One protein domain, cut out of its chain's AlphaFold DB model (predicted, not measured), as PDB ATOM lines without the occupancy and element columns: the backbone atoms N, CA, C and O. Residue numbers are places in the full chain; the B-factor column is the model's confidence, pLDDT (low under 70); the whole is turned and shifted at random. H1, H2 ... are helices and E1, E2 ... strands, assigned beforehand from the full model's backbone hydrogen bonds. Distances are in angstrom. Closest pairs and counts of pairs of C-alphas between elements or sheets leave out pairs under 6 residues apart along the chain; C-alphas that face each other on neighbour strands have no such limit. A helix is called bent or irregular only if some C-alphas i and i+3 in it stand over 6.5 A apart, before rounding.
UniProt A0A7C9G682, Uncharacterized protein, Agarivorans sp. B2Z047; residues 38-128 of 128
ATOM      1  N   VAL A  38      92.823 127.575 137.824       92.94
ATOM      2  CA  VAL A  38      92.370 126.363 137.136       92.94
ATOM      3  C   VAL A  38      93.264 126.131 135.920       92.94
ATOM      4  O   VAL A  38      93.345 126.986 135.042       92.94
ATOM      5  N   LEU A  39      93.939 124.987 135.861       94.56
ATOM      6  CA  LEU A  39      94.754 124.551 134.730       94.56
ATOM      7  C   LEU A  39      93.952 123.574 133.865       94.56
ATOM      8  O   LEU A  39      93.606 122.481 134.316       94.56
ATOM      9  N   ILE A  40      93.696 123.969 132.620       95.00
ATOM     10  CA  ILE A  40      93.016 123.143 131.622       95.00
ATOM     11  C   ILE A  40      94.052 122.487 130.726       95.00
ATOM     12  O   ILE A  40      94.694 123.170 129.930       95.00
ATOM     13  N   ILE A  41      94.238 121.179 130.874       94.75
ATOM     14  CA  ILE A  41      95.262 120.416 130.158       94.75
ATOM     15  C   ILE A  41      94.896 118.929 130.097       94.75
ATOM     16  O   ILE A  41      94.276 118.386 131.013       94.75
ATOM     17  N   GLU A  42      95.300 118.245 129.031       94.19
ATOM     18  CA  GLU A  42      95.210 116.786 128.967       94.19
ATOM     19  C   GLU A  42      96.244 116.113 129.883       94.19
ATOM     20  O   GLU A  42      97.394 116.548 129.974       94.19
ATOM     21  N   SER A  43      95.863 115.000 130.522       91.69
ATOM     22  CA  SER A  43      96.715 114.306 131.504       91.69
ATOM     23  C   SER A  43      98.084 113.913 130.938       91.69
ATOM     24  O   SER A  43      99.104 114.156 131.576       91.69
ATOM     25  N   ALA A  44      98.124 113.366 129.719       93.00
ATOM     26  CA  ALA A  44      99.371 112.931 129.086       93.00
ATOM     27  C   ALA A  44     100.330 114.106 128.814       93.00
ATOM     28  O   ALA A  44     101.539 114.006 129.026       93.00
ATOM     29  N   VAL A  45      99.785 115.248 128.389       92.94
ATOM     30  CA  VAL A  45     100.565 116.461 128.110       92.94
ATOM     31  C   VAL A  45     101.074 117.087 129.409       92.94
ATOM     32  O   VAL A  45     102.212 117.558 129.476       92.94
ATOM     33  N   LEU A  46     100.262 117.054 130.468       93.75
ATOM     34  CA  LEU A  46     100.677 117.508 131.789       93.75
ATOM     35  C   LEU A  46     101.841 116.682 132.333       93.75
ATOM     36  O   LEU A  46     102.795 117.262 132.844       93.75
ATOM     37  N   GLU A  47     101.790 115.357 132.217       94.12
ATOM     38  CA  GLU A  47     102.880 114.481 132.657       94.12
ATOM     39  C   GLU A  47     104.192 114.815 131.937       94.12
ATOM     40  O   GLU A  47     105.235 114.956 132.578       94.12
ATOM     41  N   GLN A  48     104.129 115.048 130.624       94.62
ATOM     42  CA  GLN A  48     105.289 115.424 129.815       94.62
ATOM     43  C   GLN A  48     105.889 116.782 130.218       94.62
ATOM     44  O   GLN A  48     107.107 116.969 130.171       94.62
ATOM     45  N   HIS A  49     105.049 117.738 130.618       94.31
ATOM     46  CA  HIS A  49     105.449 119.123 130.880       94.31
ATOM     47  C   HIS A  49     105.287 119.546 132.350       94.31
ATOM     48  O   HIS A  49     105.261 120.739 132.658       94.31
ATOM     49  N   LEU A  50     105.239 118.598 133.288       93.56
ATOM     50  CA  LEU A  50     104.914 118.867 134.694       93.56
ATOM     51  C   LEU A  50     105.843 119.903 135.339       93.56
ATOM     52  O   LEU A  50     105.391 120.817 136.029       93.56
ATOM     53  N   ALA A  51     107.154 119.782 135.107       92.88
ATOM     54  CA  ALA A  51     108.145 120.701 135.667       92.88
ATOM     55  C   ALA A  51     107.957 122.141 135.162       92.88
ATOM     56  O   ALA A  51     108.134 123.096 135.919       92.88
ATOM     57  N   LEU A  52     107.551 122.296 133.899       93.38
ATOM     58  CA  LEU A  52     107.277 123.591 133.285       93.38
ATOM     59  C   LEU A  52     106.071 124.260 133.952       93.38
ATOM     60  O   LEU A  52     106.175 125.408 134.381       93.38
ATOM     61  N   PHE A  53     104.956 123.539 134.095       93.62
ATOM     62  CA  PHE A  53     103.748 124.082 134.719       93.62
ATOM     63  C   PHE A  53     103.937 124.378 136.206       93.62
ATOM     64  O   PHE A  53     103.499 125.430 136.664       93.62
ATOM     65  N   LYS A  54     104.679 123.541 136.942       92.88
ATOM     66  CA  LYS A  54     105.089 123.863 138.318       92.88
ATOM     67  C   LYS A  54     105.889 125.164 138.389       92.88
ATOM     68  O   LYS A  54     105.649 125.975 139.278       92.88
ATOM     69  N   GLY A  55     106.795 125.391 137.437       90.94
ATOM     70  CA  GLY A  55     107.548 126.642 137.333       90.94
ATOM     71  C   GLY A  55     106.663 127.859 137.046       90.94
ATOM     72  O   GLY A  55     106.853 128.906 137.660       90.94
ATOM     73  N   ILE A  56     105.671 127.722 136.160       90.94
ATOM     74  CA  ILE A  56     104.705 128.790 135.848       90.94
ATOM     75  C   ILE A  56     103.861 129.130 137.083       90.94
ATOM     76  O   ILE A  56     103.753 130.298 137.447       90.94
ATOM     77  N   VAL A  57     103.322 128.116 137.763       91.50
ATOM     78  CA  VAL A  57     102.532 128.280 138.993       91.50
ATOM     79  C   VAL A  57     103.357 128.967 140.087       91.50
ATOM     80  O   VAL A  57     102.901 129.944 140.681       91.50
ATOM     81  N   ALA A  58     104.610 128.548 140.278       88.19
ATOM     82  CA  ALA A  58     105.519 129.191 141.222       88.19
ATOM     83  C   ALA A  58     105.829 130.653 140.842       88.19
ATOM     84  O   ALA A  58     105.874 131.521 141.713       88.19
ATOM     85  N   ALA A  59     105.993 130.962 139.549       86.44
ATOM     86  CA  ALA A  59     106.207 132.331 139.070       86.44
ATOM     87  C   ALA A  59     104.993 133.243 139.321       86.44
ATOM     88  O   ALA A  59     105.155 134.445 139.534       86.44
ATOM     89  N   MET A  60     103.790 132.668 139.354       86.19
ATOM     90  CA  MET A  60     102.557 133.350 139.755       86.19
ATOM     91  C   MET A  60     102.403 133.484 141.280       86.19
ATOM     92  O   MET A  60     101.400 134.024 141.735       86.19
ATOM     93  N   LYS A  61     103.395 133.039 142.070       87.06
ATOM     94  CA  LYS A  61     103.367 132.985 143.543       87.06
ATOM     95  C   LYS A  61     102.230 132.122 144.099       87.06
ATOM     96  O   LYS A  61     101.679 132.429 145.151       87.06
ATOM     97  N   LEU A  62     101.885 131.055 143.384       88.88
ATOM     98  CA  LEU A  62     100.876 130.084 143.791       88.88
ATOM     99  C   LEU A  62     101.536 128.764 144.200       88.88
ATOM    100  O   LEU A  62     102.629 128.431 143.732       88.88
ATOM    101  N   GLU A  63     100.857 127.992 145.044       89.25
ATOM    102  CA  GLU A  63     101.279 126.639 145.393       89.25
ATOM    103  C   GLU A  63     100.636 125.615 144.462       89.25
ATOM    104  O   GLU A  63      99.441 125.662 144.186       89.25
ATOM    105  N   TRP A  64     101.425 124.643 143.993       89.62
ATOM    106  CA  TRP A  64     100.928 123.592 143.097       89.62
ATOM    107  C   TRP A  64      99.784 122.771 143.709       89.62
ATOM    108  O   TRP A  64      98.909 122.312 142.982       89.62
ATOM    109  N   ALA A  65      99.790 122.591 145.033       88.38
ATOM    110  CA  ALA A  65      98.770 121.832 145.755       88.38
ATOM    111  C   ALA A  65      97.377 122.487 145.709       88.38
ATOM    112  O   ALA A  65      96.379 121.780 145.837       88.38
ATOM    113  N   ASP A  66      97.313 123.799 145.469       87.31
ATOM    114  CA  ASP A  66      96.067 124.569 145.460       87.31
ATOM    115  C   ASP A  66      95.459 124.716 144.056       87.31
ATOM    116  O   ASP A  66      94.373 125.277 143.893       87.31
ATOM    117  N   ILE A  67      96.148 124.227 143.020       90.69
ATOM    118  CA  ILE A  67      95.712 124.362 141.628       90.69
ATOM    119  C   ILE A  67      94.713 123.266 141.285       90.69
ATOM    120  O   ILE A  67      94.975 122.075 141.463       90.69
ATOM    121  N   HIS A  68      93.578 123.664 140.718       92.50
ATOM    122  CA  HIS A  68      92.634 122.709 140.160       92.50
ATOM    123  C   HIS A  68      93.034 122.353 138.732       92.50
ATOM    124  O   HIS A  68      93.217 123.237 137.901       92.50
ATOM    125  N   ILE A  69      93.166 121.062 138.446       93.31
ATOM    126  CA  ILE A  69      93.595 120.559 137.143       93.31
ATOM    127  C   ILE A  69      92.455 119.736 136.556       93.31
ATOM    128  O   ILE A  69      91.987 118.788 137.190       93.31
ATOM    129  N   CYS A  70      92.021 120.074 135.347       92.56
ATOM    130  CA  CYS A  70      91.026 119.291 134.623       92.56
ATOM    131  C   CYS A  70      91.219 119.391 133.104       92.56
ATOM    132  O   CYS A  70      92.022 120.177 132.610       92.56
ATOM    133  N   SER A  71      90.505 118.557 132.349       92.56
ATOM    134  CA  SER A  71      90.459 118.660 130.889       92.56
ATOM    135  C   SER A  71      89.404 119.676 130.443       92.56
ATOM    136  O   SER A  71      88.497 120.013 131.206       92.56
ATOM    137  N   ALA A  72      89.469 120.115 129.182       90.38
ATOM    138  CA  ALA A  72      88.503 121.062 128.622       90.38
ATOM    139  C   ALA A  72      87.045 120.569 128.731       90.38
ATOM    140  O   ALA A  72      86.142 121.361 128.988       90.38
ATOM    141  N   ALA A  73      86.823 119.253 128.627       88.12
ATOM    142  CA  ALA A  73      85.507 118.624 128.781       88.12
ATOM    143  C   ALA A  73      84.891 118.790 130.184       88.12
ATOM    144  O   ALA A  73      83.681 118.660 130.343       88.12
ATOM    145  N   HIS A  74      85.712 119.072 131.196       86.62
ATOM    146  CA  HIS A  74      85.293 119.245 132.586       86.62
ATOM    147  C   HIS A  74      85.520 120.681 133.072       86.62
ATOM    148  O   HIS A  74      85.702 120.909 134.270       86.62
ATOM    149  N   PHE A  75      85.542 121.651 132.151       86.75
ATOM    150  CA  PHE A  75      85.697 123.055 132.505       86.75
ATOM    151  C   PHE A  75      84.536 123.519 133.405       86.75
ATOM    152  O   PHE A  75      83.369 123.403 133.021       86.75
ATOM    153  N   PRO A  76      84.815 124.066 134.600       78.75
ATOM    154  CA  PRO A  76      83.770 124.569 135.478       78.75
ATOM    155  C   PRO A  76      83.319 125.962 135.005       78.75
ATOM    156  O   PRO A  76      83.977 126.959 135.270       78.75
ATOM    157  N   GLU A  77      82.184 126.047 134.308       72.38
ATOM    158  CA  GLU A  77      81.711 127.286 133.656       72.38
ATOM    159  C   GLU A  77      81.442 128.468 134.609       72.38
ATOM    160  O   GLU A  77      81.530 129.623 134.202       72.38
ATOM    161  N   ALA A  78      81.135 128.200 135.882       76.69
ATOM    162  CA  ALA A  78      80.767 129.206 136.881       76.69
ATOM    163  C   ALA A  78      81.909 129.521 137.867       76.69
ATOM    164  O   ALA A  78      81.709 129.522 139.086       76.69
ATOM    165  N   ILE A  79      83.118 129.757 137.352       79.25
ATOM    166  CA  ILE A  79      84.273 130.178 138.156       79.25
ATOM    167  C   ILE A  79      84.581 131.661 137.945       79.25
ATOM    168  O   ILE A  79      84.366 132.196 136.867       79.25
ATOM    169  N   ASP A  80      85.105 132.319 138.979       82.56
ATOM    170  CA  ASP A  80      85.667 133.673 138.884       82.56
ATOM    171  C   ASP A  80      87.131 133.668 139.342       82.56
ATOM    172  O   ASP A  80      87.558 134.389 140.245       82.56
ATOM    173  N   THR A  81      87.917 132.788 138.730       86.50
ATOM    174  CA  THR A  81      89.339 132.643 139.035       86.50
ATOM    175  C   THR A  81      90.187 132.684 137.775       86.50
ATOM    176  O   THR A  81      89.676 132.748 136.659       86.50
ATOM    177  N   TRP A  82      91.499 132.706 137.946       90.38
ATOM    178  CA  TRP A  82      92.430 132.615 136.841       90.38
ATOM    179  C   TRP A  82      92.307 131.248 136.174       90.38
ATOM    180  O   TRP A  82      92.242 130.216 136.841       90.38
ATOM    181  N   VAL A  83      92.292 131.239 134.846       92.69
ATOM    182  CA  VAL A  83      92.235 130.008 134.054       92.69
ATOM    183  C   VAL A  83      93.455 129.974 133.158       92.69
ATOM    184  O   VAL A  83      93.610 130.846 132.311       92.69
ATOM    185  N   LEU A  84      94.319 128.976 133.325       94.69
ATOM    186  CA  LEU A  84      95.395 128.691 132.387       94.69
ATOM    187  C   LEU A  84      94.916 127.619 131.411       94.69
ATOM    188  O   LEU A  84      94.835 126.442 131.751       94.69
ATOM    189  N   TRP A  85      94.569 128.047 130.202       95.19
ATOM    190  CA  TRP A  85      94.122 127.188 129.119       95.19
ATOM    191  C   TRP A  85      95.320 126.681 128.320       95.19
ATOM    192  O   TRP A  85      95.933 127.429 127.555       95.19
ATOM    193  N   ALA A  86      95.653 125.410 128.524       94.50
ATOM    194  CA  ALA A  86      96.807 124.731 127.949       94.50
ATOM    195  C   ALA A  86      96.407 123.590 126.990       94.50
ATOM    196  O   ALA A  86      97.192 122.675 126.747       94.50
ATOM    197  N   ASP A  87      95.187 123.648 126.453       91.81
ATOM    198  CA  ASP A  87      94.658 122.712 125.461       91.81
ATOM    199  C   ASP A  87      94.427 123.444 124.122       91.81
ATOM    200  O   ASP A  87      93.419 124.141 123.967       91.81
ATOM    201  N   PRO A  88      95.356 123.335 123.152       86.56
ATOM    202  CA  PRO A  88      95.238 124.018 121.866       86.56
ATOM    203  C   PRO A  88      94.222 123.367 120.913       86.56
ATOM    204  O   PRO A  88      93.851 123.988 119.918       86.56
ATOM    205  N   LEU A  89      93.789 122.128 121.179       86.69
ATOM    206  CA  LEU A  89      92.846 121.398 120.325       86.69
ATOM    207  C   LEU A  89      91.396 121.756 120.661       86.69
ATOM    208  O   LEU A  89      90.522 121.712 119.793       86.69
ATOM    209  N   SER A  90      91.148 122.146 121.909       88.06
ATOM    210  CA  SER A  90      89.829 122.542 122.389       88.06
ATOM    211  C   SER A  90      89.598 124.049 122.278       88.06
ATOM    212  O   SER A  90      90.458 124.873 122.594       88.06
ATOM    213  N   THR A  91      88.382 124.435 121.882       86.81
ATOM    214  CA  THR A  91      87.981 125.850 121.878       86.81
ATOM    215  C   THR A  91      87.753 126.319 123.307       86.81
ATOM    216  O   THR A  91      86.912 125.771 124.019       86.81
ATOM    217  N   ALA A  92      88.471 127.360 123.715       86.06
ATOM    218  CA  ALA A  92      88.296 127.916 125.043       86.06
ATOM    219  C   ALA A  92      86.991 128.721 125.172       86.06
ATOM    220  O   ALA A  92      86.603 129.442 124.244       86.06
ATOM    221  N   PRO A  93      86.336 128.667 126.339       86.44
ATOM    222  CA  PRO A  93      85.163 129.471 126.627       86.44
ATOM    223  C   PRO A  93      85.527 130.950 126.779       86.44
ATOM    224  O   PRO A  93      86.665 131.328 127.072       86.44
ATOM    225  N   LYS A  94      84.523 131.819 126.629       83.88
ATOM    226  CA  LYS A  94      84.679 133.247 126.927       83.88
ATOM    227  C   LYS A  94      84.746 133.438 128.439       83.88
ATOM    228  O   LYS A  94      83.724 133.387 129.113       83.88
ATOM    229  N   HIS A  95      85.945 133.693 128.950       84.69
ATOM    230  CA  HIS A  95      86.186 133.935 130.366       84.69
ATOM    231  C   HIS A  95      87.127 135.135 130.546       84.69
ATOM    232  O   HIS A  95      88.087 135.302 129.798       84.69
ATOM    233  N   SER A  96      86.850 136.008 131.515       82.94
ATOM    234  CA  SER A  96      87.545 137.299 131.665       82.94
ATOM    235  C   SER A  96      89.016 137.153 132.077       82.94
ATOM    236  O   SER A  96      89.870 137.909 131.611       82.94
ATOM    237  N   LYS A  97      89.315 136.153 132.913       88.50
ATOM    238  CA  LYS A  97      90.645 135.872 133.488       88.50
ATOM    239  C   LYS A  97      91.326 134.648 132.857       88.50
ATOM    240  O   LYS A  97      92.037 133.913 133.539       88.50
ATOM    241  N   ILE A  98      91.056 134.381 131.578       91.56
ATOM    242  CA  ILE A  98      91.690 133.272 130.857       91.56
ATOM    243  C   ILE A  98      93.048 133.686 130.280       91.56
ATOM    244  O   ILE A  98      93.212 134.786 129.748       91.56
ATOM    245  N   LEU A  99      94.015 132.789 130.414       93.25
ATOM    246  CA  LEU A  99      95.354 132.844 129.852       93.25
ATOM    247  C   LEU A  99      95.495 131.686 128.877       93.25
ATOM    248  O   LEU A  99      95.109 130.565 129.196       93.25
ATOM    249  N   PHE A 100      96.083 131.942 127.721       93.94
ATOM    250  CA  PHE A 100      96.264 130.943 126.679       93.94
ATOM    251  C   PHE A 100      97.721 130.555 126.550       93.94
ATOM    252  O   PHE A 100      98.602 131.418 126.471       93.94
ATOM    253  N   CYS A 101      97.967 129.256 126.442       93.69
ATOM    254  CA  CYS A 101      99.268 128.755 126.055       93.69
ATOM    255  C   CYS A 101      99.181 127.423 125.317       93.69
ATOM    256  O   CYS A 101      98.293 126.616 125.562       93.69
ATOM    257  N   ASP A 102     100.171 127.176 124.468       94.25
ATOM    258  CA  ASP A 102     100.451 125.854 123.924       94.25
ATOM    259  C   ASP A 102     101.617 125.239 124.734       94.25
ATOM    260  O   ASP A 102     102.704 125.831 124.773       94.25
ATOM    261  N   PRO A 103     101.422 124.084 125.403       92.88
ATOM    262  CA  PRO A 103     102.465 123.408 126.179       92.88
ATOM    263  C   PRO A 103     103.738 123.097 125.381       92.88
ATOM    264  O   PRO A 103     104.848 123.265 125.894       92.88
ATOM    265  N   GLN A 104     103.596 122.675 124.121       92.75
ATOM    266  CA  GLN A 104     104.724 122.287 123.273       92.75
ATOM    267  C   GLN A 104     105.536 123.512 122.854       92.75
ATOM    268  O   GLN A 104     106.773 123.504 122.911       92.75
ATOM    269  N   GLN A 105     104.848 124.598 122.492       92.38
ATOM    270  CA  GLN A 105     105.502 125.870 122.183       92.38
ATOM    271  C   GLN A 105     106.160 126.465 123.426       92.38
ATOM    272  O   GLN A 105     107.299 126.913 123.356       92.38
ATOM    273  N   LEU A 106     105.517 126.412 124.595       91.94
ATOM    274  CA  LEU A 106     106.145 126.870 125.834       91.94
ATOM    275  C   LEU A 106     107.408 126.076 126.179       91.94
ATOM    276  O   LEU A 106     108.340 126.646 126.741       91.94
ATOM    277  N   ALA A 107     107.469 124.779 125.881       90.69
ATOM    278  CA  ALA A 107     108.663 123.987 126.155       90.69
ATOM    279  C   ALA A 107     109.858 124.414 125.282       90.69
ATOM    280  O   ALA A 107     110.991 124.458 125.769       90.69
ATOM    281  N   SER A 108     109.602 124.765 124.019       90.31
ATOM    282  CA  SER A 108     110.622 124.933 122.975       90.31
ATOM    283  C   SER A 108     110.931 126.391 122.605       90.31
ATOM    284  O   SER A 108     112.059 126.694 122.216       90.31
ATOM    285  N   ASP A 109     109.983 127.310 122.784       92.06
ATOM    286  CA  ASP A 109     110.062 128.689 122.309       92.06
ATOM    287  C   ASP A 109     110.081 129.717 123.456       92.06
ATOM    288  O   ASP A 109     109.224 129.772 124.344       92.06
ATOM    289  N   LYS A 110     111.088 130.596 123.425       90.75
ATOM    290  CA  LYS A 110     111.215 131.718 124.364       90.75
ATOM    291  C   LYS A 110     110.152 132.787 124.119       90.75
ATOM    292  O   LYS A 110     109.761 133.462 125.073       90.75
ATOM    293  N   GLN A 111     109.705 132.970 122.879       91.00
ATOM    294  CA  GLN A 111     108.691 133.962 122.550       91.00
ATOM    295  C   GLN A 111     107.320 133.541 123.093       91.00
ATOM    296  O   GLN A 111     106.668 134.363 123.736       91.00
ATOM    297  N   ALA A 112     106.946 132.263 122.982       89.00
ATOM    298  CA  ALA A 112     105.763 131.708 123.648       89.00
ATOM    299  C   ALA A 112     105.744 131.984 125.168       89.00
ATOM    300  O   ALA A 112     104.741 132.454 125.708       89.00
ATOM    301  N   LYS A 113     106.879 131.799 125.864       89.94
ATOM    302  CA  LYS A 113     107.002 132.127 127.303       89.94
ATOM    303  C   LYS A 113     106.779 133.614 127.585       89.94
ATOM    304  O   LYS A 113     106.099 133.966 128.547       89.94
ATOM    305  N   ARG A 114     107.340 134.496 126.747       90.31
ATOM    306  CA  ARG A 114     107.152 135.952 126.867       90.31
ATOM    307  C   ARG A 114     105.697 136.352 126.656       90.31
ATOM    308  O   ARG A 114     105.204 137.184 127.406       90.31
ATOM    309  N   ILE A 115     105.019 135.750 125.681       91.56
ATOM    310  CA  ILE A 115     103.600 136.000 125.400       91.56
ATOM    311  C   ILE A 115     102.741 135.589 126.599       91.56
ATOM    312  O   ILE A 115     101.902 136.373 127.037       91.56
ATOM    313  N   LEU A 116     102.973 134.407 127.181       92.69
ATOM    314  CA  LEU A 116     102.266 133.996 128.396       92.69
ATOM    315  C   LEU A 116     102.513 134.983 129.547       92.69
ATOM    316  O   LEU A 116     101.573 135.405 130.215       92.69
ATOM    317  N   TRP A 117     103.762 135.406 129.748       91.81
ATOM    318  CA  TRP A 117     104.089 136.382 130.786       91.81
ATOM    319  C   TRP A 117     103.403 137.736 130.568       91.81
ATOM    320  O   TRP A 117     102.885 138.331 131.509       91.81
ATOM    321  N   GLN A 118     103.333 138.206 129.322       90.06
ATOM    322  CA  GLN A 118     102.598 139.422 128.969       90.06
ATOM    323  C   GLN A 118     101.107 139.295 129.290       90.06
ATOM    324  O   GLN A 118     100.530 140.235 129.833       90.06
ATOM    325  N   GLN A 119     100.492 138.140 129.009       91.69
ATOM    326  CA  GLN A 119      99.097 137.880 129.371       91.69
ATOM    327  C   GLN A 119      98.892 137.920 130.891       91.69
ATOM    328  O   GLN A 119      97.958 138.572 131.353       91.69
ATOM    329  N   ILE A 120      99.787 137.290 131.661       89.31
ATOM    330  CA  ILE A 120      99.759 137.319 133.131       89.31
ATOM    331  C   ILE A 120      99.820 138.767 133.625       89.31
ATOM    332  O   ILE A 120      98.917 139.211 134.328       89.31
ATOM    333  N   CYS A 121     100.828 139.539 133.207       87.75
ATOM    334  CA  CYS A 121     100.970 140.934 133.623       87.75
ATOM    335  C   CYS A 121      99.754 141.786 133.235       87.75
ATOM    336  O   CYS A 121      99.278 142.577 134.045       87.75
ATOM    337  N   ALA A 122      99.223 141.613 132.022       87.38
ATOM    338  CA  ALA A 122      98.044 142.340 131.567       87.38
ATOM    339  C   ALA A 122      96.806 142.032 132.422       87.38
ATOM    340  O   ALA A 122      96.001 142.927 132.665       87.38
ATOM    341  N   GLN A 123      96.652 140.791 132.894       85.12
ATOM    342  CA  GLN A 123      95.557 140.413 133.788       85.12
ATOM    343  C   GLN A 123      95.729 140.982 135.201       85.12
ATOM    344  O   GLN A 123      94.752 141.470 135.762       85.12
ATOM    345  N   ILE A 124      96.952 141.004 135.748       82.56
ATOM    346  CA  ILE A 124      97.231 141.656 137.046       82.56
ATOM    347  C   ILE A 124      96.892 143.148 136.972       82.56
ATOM    348  O   ILE A 124      96.210 143.672 137.846       82.56
ATOM    349  N   LEU A 125      97.328 143.828 135.908       78.19
ATOM    350  CA  LEU A 125      97.120 145.268 135.742       78.19
ATOM    351  C   LEU A 125      95.647 145.659 135.565       78.19
ATOM    352  O   LEU A 125      95.286 146.776 135.902       78.19
ATOM    353  N   LYS A 126      94.796 144.768 135.046       75.62
ATOM    354  CA  LYS A 126      93.346 145.010 134.926       75.62
ATOM    355  C   LYS A 126      92.584 144.851 136.245       75.62
ATOM    356  O   LYS A 126      91.416 145.223 136.300       75.62
ATOM    357  N   GLN A 127      93.200 144.233 137.251       59.84
ATOM    358  CA  GLN A 127      92.596 143.990 138.566       59.84
ATOM    359  C   GLN A 127      92.977 145.062 139.604       59.84
ATOM    360  O   GLN A 127      92.382 145.068 140.681       59.84
ATOM    361  N   ALA A 128      93.950 145.927 139.290       50.62
ATOM    362  CA  ALA A 128      94.389 147.064 140.105       50.62
ATOM    363  C   ALA A 128      93.629 148.345 139.734       50.62
ATOM    364  O   ALA A 128      93.349 149.133 140.663       50.62
TER     365      ALA A 128
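AT A GLANCE: This is residues 38 to 128 of the 128 residues of an uncharacterized protein of Agarivorans sp. B2Z047 (UniProt A0A7C9G682). A small sheet of four short parallel strands has two helices over one of its faces, H1 over the part with E2, E1 and E3 and H3 over the part with E4 and E3, while residues 72 to 80 and 90 to 96 loop out on the other side. The short helix H2 sits at one end, between H1 and the beginning of H3. The printed part has 91 residues, with three named helices and four named strands in the order E1, H1, E2, E3, E4, H2, H3; the sheet's order is E2, E1, E3, E4, and the class is mixed, helices and strands. The whole is compact, with a radius of gyration of the C-alphas of 12.4 A and spans of 33 by 28 by 26 A.

IN THESE COORDINATES: E1 is residues 38 to 40 and begins at C-alpha 38, (92.370, 126.363, 137.136). H1 is residues 43 to 59, 21.7 A long from first to last C-alpha; it is irregular, with C-alphas 48 and 51 8.4 A apart, and has a kink of 77 degrees near residue 50. E2 is residues 68 to 70, E3 residues 82 to 85 and E4 residues 98 to 100. H2 is residues 103 to 108. H3 is residues 110 to 127, 26.4 A long, and ends at C-alpha 127, (92.596, 143.990, 138.566).

HOW THE PARTS SIT: In the sheet, E1 and E2 are parallel at 20 degrees, with N 39 and O 68 2.8 A apart, within hydrogen-bond range. E1 and E3 are parallel at 10 degrees, with N 84 and O 38 at 2.8 A. E3 and the edge strand E4 are parallel at 29 degrees, with N 99 and O 83 at 2.7 A. E1, H1 and E2 form a strand-helix-strand unit, two parallel neighbour strands with a helix between, and its crossover is right-handed. H1 and H3 make two layers with the sheet, helices on one face of it, and are apart from each other. The closest C-alphas of E4 and H3, those of Leu 99 and Gln 119, are 6.3 A apart. H1, with residues 45 to 52 alone, touches H2, the closest C-alphas being those of His 49 and Pro 103, 7.0 A apart; their tilt of 69 degrees is steep, only just short of about perpendicular. H2 is not on the sheet. H2 and H3 only just touch, with 3 pairs of C-alphas within 8 A, and only at the corner by their link; the closest are those of Leu 106 and Ala 112, 5.3 A. Every O i to N i+4 pair is within hydrogen-bond range in H2, 11 of 13 in H1 and 13 of 14 in H3.

THE WHOLE: The two C-alphas farthest apart, those of Ala 44 and Ala 128, are 36.2 A apart. The printed part has no cut and ends at the chain's last residue, 128. The links from E2 to E3, 11 residues, and from E3 to E4, 12 residues, are long. The mean pLDDT of the printed part is 88.8, and residues 127 to 128 are under 70.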